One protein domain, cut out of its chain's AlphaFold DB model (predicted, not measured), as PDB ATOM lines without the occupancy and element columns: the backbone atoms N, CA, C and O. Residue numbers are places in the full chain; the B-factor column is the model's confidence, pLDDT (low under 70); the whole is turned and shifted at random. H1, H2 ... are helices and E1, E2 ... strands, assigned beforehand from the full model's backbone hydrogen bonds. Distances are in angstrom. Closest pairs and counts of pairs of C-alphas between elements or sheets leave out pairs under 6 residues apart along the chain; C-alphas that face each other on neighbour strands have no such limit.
ATOM      1  N   ALA A  35      21.871  59.128  35.813       95.81
ATOM      2  CA  ALA A  35      22.379  58.845  34.476       95.81
ATOM      3  C   ALA A  35      21.222  58.386  33.581       95.81
ATOM      4  O   ALA A  35      20.641  57.324  33.795       95.81
ATOM      5  N   LEU A  36      20.879  59.186  32.573       95.38
ATOM      6  CA  LEU A  36      19.823  58.873  31.611       95.38
ATOM      7  C   LEU A  36      20.461  58.661  30.242       95.38
ATOM      8  O   LEU A  36      20.983  59.606  29.648       95.38
ATOM      9  N   THR A  37      20.425  57.431  29.747       94.44
ATOM     10  CA  THR A  37      20.919  57.089  28.412       94.44
ATOM     11  C   THR A  37      19.752  56.851  27.457       94.44
ATOM     12  O   THR A  37      18.616  56.600  27.865       94.44
ATOM     13  N   GLY A  38      20.022  57.030  26.163       94.25
ATOM     14  CA  GLY A  38      19.028  56.856  25.108       94.25
ATOM     15  C   GLY A  38      18.785  55.387  24.769       94.25
ATOM     16  O   GLY A  38      18.853  54.507  25.624       94.25
ATOM     17  N   ASP A  39      18.514  55.139  23.493       93.19
ATOM     18  CA  ASP A  39      18.192  53.812  22.976       93.19
ATOM     19  C   ASP A  39      19.389  52.858  23.073       93.19
ATOM     20  O   ASP A  39      20.461  53.100  22.509       93.19
ATOM     21  N   ALA A  40      19.188  51.734  23.751       92.00
ATOM     22  CA  ALA A  40      20.121  50.628  23.810       92.00
ATOM     23  C   ALA A  40      19.719  49.535  22.822       92.00
ATOM     24  O   ALA A  40      18.703  48.852  22.976       92.00
ATOM     25  N   ILE A  41      20.590  49.344  21.833       93.19
ATOM     26  CA  ILE A  41      20.594  48.201  20.922       93.19
ATOM     27  C   ILE A  41      21.909  47.449  21.163       93.19
ATOM     28  O   ILE A  41      22.940  47.748  20.560       93.19
ATOM     29  N   ILE A  42      21.889  46.496  22.096       92.12
ATOM     30  CA  ILE A  42      23.058  45.723  22.525       92.12
ATOM     31  C   ILE A  42      23.066  44.360  21.832       92.12
ATOM     32  O   ILE A  42      22.302  43.463  22.170       92.12
ATOM     33  N   THR A  43      23.956  44.192  20.854       89.94
ATOM     34  CA  THR A  43      24.115  42.936  20.090       89.94
ATOM     35  C   THR A  43      25.410  42.191  20.409       89.94
ATOM     36  O   THR A  43      25.690  41.142  19.831       89.94
ATOM     37  N   ARG A  44      26.219  42.738  21.318       92.19
ATOM     38  CA  ARG A  44      27.527  42.221  21.723       92.19
ATOM     39  C   ARG A  44      27.832  42.642  23.152       92.19
ATOM     40  O   ARG A  44      27.323  43.663  23.607       92.19
ATOM     41  N   ALA A  45      28.716  41.894  23.802       94.44
ATOM     42  CA  ALA A  45      29.220  42.264  25.112       94.44
ATOM     43  C   ALA A  45      29.861  43.663  25.091       94.44
ATOM     44  O   ALA A  45      30.567  44.029  24.139       94.44
ATOM     45  N   LEU A  46      29.580  44.422  26.145       95.62
ATOM     46  CA  LEU A  46      30.119  45.742  26.447       95.62
ATOM     47  C   LEU A  46      31.436  45.605  27.219       95.62
ATOM     48  O   LEU A  46      32.405  46.307  26.940       95.62
ATOM     49  N   SER A  47      31.526  44.615  28.106       95.81
ATOM     50  CA  SER A  47      32.655  44.404  29.012       95.81
ATOM     51  C   SER A  47      33.954  43.942  28.345       95.81
ATOM     52  O   SER A  47      34.957  43.733  29.025       95.81
ATOM     53  N   VAL A  48      33.937  43.685  27.035       96.56
ATOM     54  CA  VAL A  48      35.105  43.214  26.269       96.56
ATOM     55  C   VAL A  48      35.988  44.353  25.767       96.56
ATOM     56  O   VAL A  48      37.076  44.089  25.264       96.56
ATOM     57  N   TYR A  49      35.496  45.587  25.859       95.88
ATOM     58  CA  TYR A  49      36.171  46.804  25.435       95.88
ATOM     59  C   TYR A  49      36.928  47.438  26.604       95.88
ATOM     60  O   TYR A  49      36.435  47.444  27.735       95.88
ATOM     61  N   ASP A  50      38.121  47.960  26.336       96.62
ATOM     62  CA  ASP A  50      39.037  48.511  27.340       96.62
ATOM     63  C   ASP A  50      39.632  49.875  26.953       96.62
ATOM     64  O   ASP A  50      40.549  50.371  27.613       96.62
ATOM     65  N   GLU A  51      39.088  50.516  25.915       98.31
ATOM     66  CA  GLU A  51      39.500  51.846  25.485       98.31
ATOM     67  C   GLU A  51      39.251  52.886  26.603       98.31
ATOM     68  O   GLU A  51      38.134  52.963  27.127       98.31
ATOM     69  N   PRO A  52      40.247  53.717  26.976       97.31
ATOM     70  CA  PRO A  52      40.134  54.625  28.122       97.31
ATOM     71  C   PRO A  52      38.934  55.574  28.058       97.31
ATOM     72  O   PRO A  52      38.229  55.744  29.049       97.31
ATOM     73  N   GLU A  53      38.667  56.152  26.888       97.62
ATOM     74  CA  GLU A  53      37.564  57.093  26.677       97.62
ATOM     75  C   GLU A  53      36.192  56.405  26.776       97.62
ATOM     76  O   GLU A  53      35.214  57.006  27.218       97.62
ATOM     77  N   TYR A  54      36.112  55.127  26.389       96.44
ATOM     78  CA  TYR A  54      34.905  54.319  26.561       96.44
ATOM     79  C   TYR A  54      34.656  54.015  28.042       96.44
ATOM     80  O   TYR A  54      33.535  54.171  28.528       96.44
ATOM     81  N   LEU A  55      35.704  53.624  28.769       97.00
ATOM     82  CA  LEU A  55      35.607  53.337  30.198       97.00
ATOM     83  C   LEU A  55      35.259  54.587  31.016       97.00
ATOM     84  O   LEU A  55      34.453  54.483  31.933       97.00
ATOM     85  N   GLU A  56      35.761  55.767  30.642       97.12
ATOM     86  CA  GLU A  56      35.390  57.039  31.283       97.12
ATOM     87  C   GLU A  56      33.881  57.325  31.170       97.12
ATOM     88  O   GLU A  56      33.241  57.737  32.140       97.12
ATOM     89  N   MET A  57      33.277  57.046  30.010       96.31
ATOM     90  CA  MET A  57      31.824  57.145  29.835       96.31
ATOM     91  C   MET A  57      31.076  56.133  30.714       96.31
ATOM     92  O   MET A  57      30.071  56.483  31.333       96.31
ATOM     93  N   ILE A  58      31.545  54.885  30.779       96.69
ATOM     94  CA  ILE A  58      30.940  53.859  31.637       96.69
ATOM     95  C   ILE A  58      31.037  54.261  33.116       96.69
ATOM     96  O   ILE A  58      30.068  54.111  33.860       96.69
ATOM     97  N   ASP A  59      32.164  54.822  33.545       96.19
ATOM     98  CA  ASP A  59      32.355  55.286  34.918       96.19
ATOM     99  C   ASP A  59      31.451  56.483  35.251       96.19
ATOM    100  O   ASP A  59      30.950  56.570  36.372       96.19
ATOM    101  N   MET A  60      31.142  57.349  34.280       95.19
ATOM    102  CA  MET A  60      30.133  58.403  34.447       95.19
ATOM    103  C   MET A  60      28.732  57.829  34.698       95.19
ATOM    104  O   MET A  60      28.002  58.350  35.538       95.19
ATOM    105  N   ILE A  61      28.354  56.753  33.998       96.06
ATOM    106  CA  ILE A  61      27.063  56.076  34.203       96.06
ATOM    107  C   ILE A  61      27.019  55.426  35.589       96.06
ATOM    108  O   ILE A  61      26.054  55.614  36.327       96.06
ATOM    109  N   ARG A  62      28.078  54.695  35.955       95.06
ATOM    110  CA  ARG A  62      28.204  54.009  37.253       95.06
ATOM    111  C   ARG A  62      28.316  54.962  38.441       95.06
ATOM    112  O   ARG A  62      28.025  54.554  39.559       95.06
ATOM    113  N   GLY A  63      28.789  56.185  38.214       93.75
ATOM    114  CA  GLY A  63      28.949  57.205  39.246       93.75
ATOM    115  C   GLY A  63      27.648  57.894  39.664       93.75
ATOM    116  O   GLY A  63      27.673  58.644  40.634       93.75
ATOM    117  N   ALA A  64      26.539  57.670  38.950       93.69
ATOM    118  CA  ALA A  64      25.238  58.224  39.309       93.69
ATOM    119  C   ALA A  64      24.524  57.379  40.376       93.69
ATOM    120  O   ALA A  64      24.623  56.153  40.365       93.69
ATOM    121  N   ASP A  65      23.723  58.022  41.230       92.50
ATOM    122  CA  ASP A  65      22.920  57.333  42.256       92.50
ATOM    123  C   ASP A  65      21.817  56.447  41.644       92.50
ATOM    124  O   ASP A  65      21.363  55.472  42.241       92.50
ATOM    125  N   ALA A  66      21.355  56.775  40.435       92.50
ATOM    126  CA  ALA A  66      20.458  55.921  39.665       92.50
ATOM    127  C   ALA A  66      20.703  56.054  38.161       92.50
ATOM    128  O   ALA A  66      20.939  57.151  37.650       92.50
ATOM    129  N   SER A  67      20.573  54.945  37.430       95.31
ATOM    130  CA  SER A  67      20.749  54.919  35.981       95.31
ATOM    131  C   SER A  67      19.580  54.264  35.250       95.31
ATOM    132  O   SER A  67      19.079  53.220  35.667       95.31
ATOM    133  N   PHE A  68      19.170  54.869  34.134       94.44
ATOM    134  CA  PHE A  68      18.095  54.397  33.267       94.44
ATOM    135  C   PHE A  68      18.535  54.419  31.805       94.44
ATOM    136  O   PHE A  68      19.254  55.323  31.381       94.44
ATOM    137  N   VAL A  69      18.042  53.448  31.041       94.81
ATOM    138  CA  VAL A  69      18.326  53.265  29.618       94.81
ATOM    139  C   VAL A  69      17.041  52.889  28.883       94.81
ATOM    140  O   VAL A  69      16.235  52.124  29.419       94.81
ATOM    141  N   ASN A  70      16.826  53.418  27.675       94.44
ATOM    142  CA  ASN A  70      15.690  52.997  26.854       94.44
ATOM    143  C   ASN A  70      16.019  51.668  26.155       94.44
ATOM    144  O   ASN A  70      16.937  51.613  25.342       94.44
ATOM    145  N   LEU A  71      15.299  50.589  26.467       91.50
ATOM    146  CA  LEU A  71      15.544  49.276  25.862       91.50
ATOM    147  C   LEU A  71      14.738  49.112  24.579       91.50
ATOM    148  O   LEU A  71      13.532  48.887  24.630       91.50
ATOM    149  N   GLU A  72      15.434  49.124  23.442       91.75
ATOM    150  CA  GLU A  72      14.799  49.094  22.119       91.75
ATOM    151  C   GLU A  72      14.907  47.727  21.423       91.75
ATOM    152  O   GLU A  72      14.781  47.586  20.204       91.75
ATOM    153  N   MET A  73      15.148  46.688  22.219       90.50
ATOM    154  CA  MET A  73      15.196  45.295  21.799       90.50
ATOM    155  C   MET A  73      14.785  44.365  22.941       90.50
ATOM    156  O   MET A  73      14.837  44.738  24.112       90.50
ATOM    157  N   LEU A  74      14.386  43.139  22.599       89.81
ATOM    158  CA  LEU A  74      13.997  42.117  23.574       89.81
ATOM    159  C   LEU A  74      15.114  41.087  23.773       89.81
ATOM    160  O   LEU A  74      15.822  40.741  22.829       89.81
ATOM    161  N   PHE A  75      15.222  40.545  24.983       91.00
ATOM    162  CA  PHE A  75      16.183  39.500  25.343       91.00
ATOM    163  C   PHE A  75      15.423  38.215  25.686       91.00
ATOM    164  O   PHE A  75      14.727  38.177  26.698       91.00
ATOM    165  N   HIS A  76      15.459  37.209  24.806       89.81
ATOM    166  CA  HIS A  76      14.641  35.990  24.945       89.81
ATOM    167  C   HIS A  76      15.104  34.863  23.995       89.81
ATOM    168  O   HIS A  76      15.681  35.154  22.950       89.81
ATOM    169  N   ASP A  77      14.797  33.594  24.270       90.94
ATOM    170  CA  ASP A  77      15.133  32.416  23.441       90.94
ATOM    171  C   ASP A  77      13.951  31.904  22.597       90.94
ATOM    172  O   ASP A  77      13.698  30.706  22.478       90.94
ATOM    173  N   TYR A  78      13.218  32.827  21.966       87.75
ATOM    174  CA  TYR A  78      12.068  32.524  21.091       87.75
ATOM    175  C   TYR A  78      10.984  31.632  21.724       87.75
ATOM    176  O   TYR A  78      10.275  30.898  21.036       87.75
ATOM    177  N   GLU A  79      10.808  31.727  23.035       88.06
ATOM    178  CA  GLU A  79       9.804  30.987  23.802       88.06
ATOM    179  C   GLU A  79       8.380  31.456  23.470       88.06
ATOM    180  O   GLU A  79       7.406  30.734  23.685       88.06
ATOM    181  N   MET A  80       8.264  32.674  22.938       80.25
ATOM    182  CA  MET A  80       7.005  33.340  22.629       80.25
ATOM    183  C   MET A  80       6.677  33.237  21.138       80.25
ATOM    184  O   MET A  80       7.555  33.300  20.278       80.25
ATOM    185  N   TYR A  81       5.384  33.137  20.821       81.88
ATOM    186  CA  TYR A  81       4.926  33.157  19.433       81.88
ATOM    187  C   TYR A  81       5.277  34.490  18.753       81.88
ATOM    188  O   TYR A  81       5.149  35.547  19.377       81.88
ATOM    189  N   THR A  89      11.692  47.514  14.079       78.25
ATOM    190  CA  THR A  89      12.517  46.349  13.707       78.25
ATOM    191  C   THR A  89      12.425  45.264  14.781       78.25
ATOM    192  O   THR A  89      12.580  45.548  15.964       78.25
ATOM    193  N   TRP A  90      12.254  44.003  14.374       75.94
ATOM    194  CA  TRP A  90      12.310  42.846  15.276       75.94
ATOM    195  C   TRP A  90      13.751  42.557  15.718       75.94
ATOM    196  O   TRP A  90      14.434  41.726  15.118       75.94
ATOM    197  N   MET A  91      14.226  43.265  16.740       86.69
ATOM    198  CA  MET A  91      15.559  43.055  17.311       86.69
ATOM    199  C   MET A  91      15.484  42.164  18.551       86.69
ATOM    200  O   MET A  91      14.708  42.421  19.473       86.69
ATOM    201  N   ARG A  92      16.314  41.117  18.555       89.50
ATOM    202  CA  ARG A  92      16.485  40.179  19.667       89.50
ATOM    203  C   ARG A  92      17.949  40.129  20.074       89.50
ATOM    204  O   ARG A  92      18.823  40.011  19.215       89.50
ATOM    205  N   GLY A  93      18.193  40.177  21.374       90.69
ATOM    206  CA  GLY A  93      19.488  39.928  21.996       90.69
ATOM    207  C   GLY A  93      19.494  38.584  22.701       90.69
ATOM    208  O   GLY A  93      18.444  38.067  23.084       90.69
ATOM    209  N   ASP A  94      20.683  38.019  22.850       93.12
ATOM    210  CA  ASP A  94      20.888  36.894  23.755       93.12
ATOM    211  C   ASP A  94      20.512  37.300  25.193       93.12
ATOM    212  O   ASP A  94      20.942  38.381  25.602       93.12
ATOM    213  N   PRO A  95      19.718  36.509  25.946       92.88
ATOM    214  CA  PRO A  95      19.410  36.779  27.352       92.88
ATOM    215  C   PRO A  95      20.618  37.163  28.209       92.88
ATOM    216  O   PRO A  95      20.489  38.032  29.071       92.88
ATOM    217  N   GLU A  96      21.795  36.593  27.939       92.25
ATOM    218  CA  GLU A  96      23.024  36.900  28.681       92.25
ATOM    219  C   GLU A  96      23.485  38.359  28.507       92.25
ATOM    220  O   GLU A  96      24.125  38.920  29.392       92.25
ATOM    221  N   LEU A  97      23.114  39.032  27.411       93.31
ATOM    222  CA  LEU A  97      23.474  40.438  27.179       93.31
ATOM    223  C   LEU A  97      22.762  41.415  28.127       93.31
ATOM    224  O   LEU A  97      23.143  42.584  28.188       93.31
ATOM    225  N   VAL A  98      21.761  40.970  28.893       92.94
ATOM    226  CA  VAL A  98      21.177  41.786  29.970       92.94
ATOM    227  C   VAL A  98      22.213  42.061  31.064       92.94
ATOM    228  O   VAL A  98      22.259  43.173  31.595       92.94
ATOM    229  N   ASP A  99      23.097  41.104  31.348       93.31
ATOM    230  CA  ASP A  99      24.141  41.266  32.364       93.31
ATOM    231  C   ASP A  99      25.168  42.334  31.965       93.31
ATOM    232  O   ASP A  99      25.779  42.969  32.822       93.31
ATOM    233  N   GLU A 100      25.306  42.614  30.669       94.88
ATOM    234  CA  GLU A 100      26.178  43.672  30.151       94.88
ATOM    235  C   GLU A 100      25.625  45.070  30.449       94.88
ATOM    236  O   GLU A 100      26.387  45.997  30.729       94.88
ATOM    237  N   LEU A 101      24.298  45.226  30.456       94.06
ATOM    238  CA  LEU A 101      23.646  46.464  30.890       94.06
ATOM    239  C   LEU A 101      23.836  46.677  32.395       94.06
ATOM    240  O   LEU A 101      24.133  47.792  32.826       94.06
ATOM    241  N   VAL A 102      23.729  45.606  33.188       93.56
ATOM    242  CA  VAL A 102      24.016  45.651  34.630       93.56
ATOM    243  C   VAL A 102      25.486  45.996  34.868       93.56
ATOM    244  O   VAL A 102      25.783  46.897  35.649       93.56
ATOM    245  N   TRP A 103      26.407  45.355  34.144       95.06
ATOM    246  CA  TRP A 103      27.835  45.669  34.187       95.06
ATOM    247  C   TRP A 103      28.105  47.144  33.860       95.06
ATOM    248  O   TRP A 103      28.930  47.773  34.526       95.06
ATOM    249  N   ALA A 104      27.404  47.719  32.879       94.94
ATOM    250  CA  ALA A 104      27.533  49.128  32.506       94.94
ATOM    251  C   ALA A 104      26.967  50.108  33.557       94.94
ATOM    252  O   ALA A 104      27.283  51.292  33.496       94.94
ATOM    253  N   GLY A 105      26.187  49.629  34.533       93.69
ATOM    254  CA  GLY A 105      25.619  50.434  35.621       93.69
ATOM    255  C   GLY A 105      24.095  50.596  35.574       93.69
ATOM    256  O   GLY A 105      23.537  51.293  36.415       93.69
TER     257      GLY A 105
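AT A GLANCE: This is residues 35 to 81 and 89 to 105 of the 130 residues of the protein "PGA_cap domain-containing protein" of Gemmatimonadetes bacterium (UniProt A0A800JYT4). A two-stranded parallel ribbon, E1 beside E2, has helix H1 at the end where both strands begin, and helix H2 runs near E2 until its last residues meet H1 at about a right angle. Few contacts join these parts, and residues 76 to 81 reach toward the end away from H1. You have 64 printed residues with two named helices and two named strands, in the order E1, H1, E2, H2; the class is mixed, helices and strands. The whole is only just compact, close to loose, with a radius of gyration of the C-alphas of 12.8 A, and elongated, spanning 40 by 23 by 18 A.

IN THESE COORDINATES: Find C-alpha 35 at (22.379, 58.845, 34.476), where strand E1, residues 35 to 40, begins; it runs 13.7 A. Its neighbour is strand E2, residues 66 to 71, which runs 16.1 A from first to last C-alpha. Between them in the chain, look at C-alpha 52 at (40.134, 54.625, 28.122): there helix H1, residues 52 to 62, begins, and it runs 15.0 A. Helix H2, residues 95 to 104, runs 15.7 A and ends with C-alpha 104 at (27.533, 49.128, 32.506).

HOW THE PARTS SIT: Begin with E1 and E2, parallel at 14 degrees, where N 37 and O 68 are 2.9 A apart and N 70 and O 38 are 3.1 A apart, both within hydrogen-bond range. E1, H1 and E2 make a strand-helix-strand unit, two parallel neighbour strands with a helix between them along the chain, and its crossover is right-handed. The closest C-alphas of E1 and H1 are those of Ala 35 and Ile 61, 5.4 A apart. Those of H1 and E2 are Ile 61 and Ser 67, 6.7 A apart. H1 and H2 only just touch, with 3 pairs of C-alphas within 8 A, the closest being those of Ile 58 and Ala 104 at 5.9 A; their lines are about perpendicular, at 88 degrees. E2 and H2 are near each other, with 5 pairs of C-alphas within 10 A, while E1 and H2 are apart. Every O i to N i+4 pair is within hydrogen-bond range in H1; in H2 it is 3 of 6, beside 7 of 7 O i to N i+3 pairs.

THE WHOLE: The C-alphas of Pro 52 and Tyr 81 are the two farthest apart, at 42.1 A. The link from E1 to H1, 11 residues, is long, and the link from H1 to E2, 3 residues, is tight. The link from E2 to H2 goes across the cut: residues 82 to 88 are not printed, and C-alphas 81 and 89 are 16.3 A apart. Outside the named strands, residues 74 to 75 pair with residues 92 to 93, parallel. The mean pLDDT of the printed part is 92.8, and no printed residue is under 70.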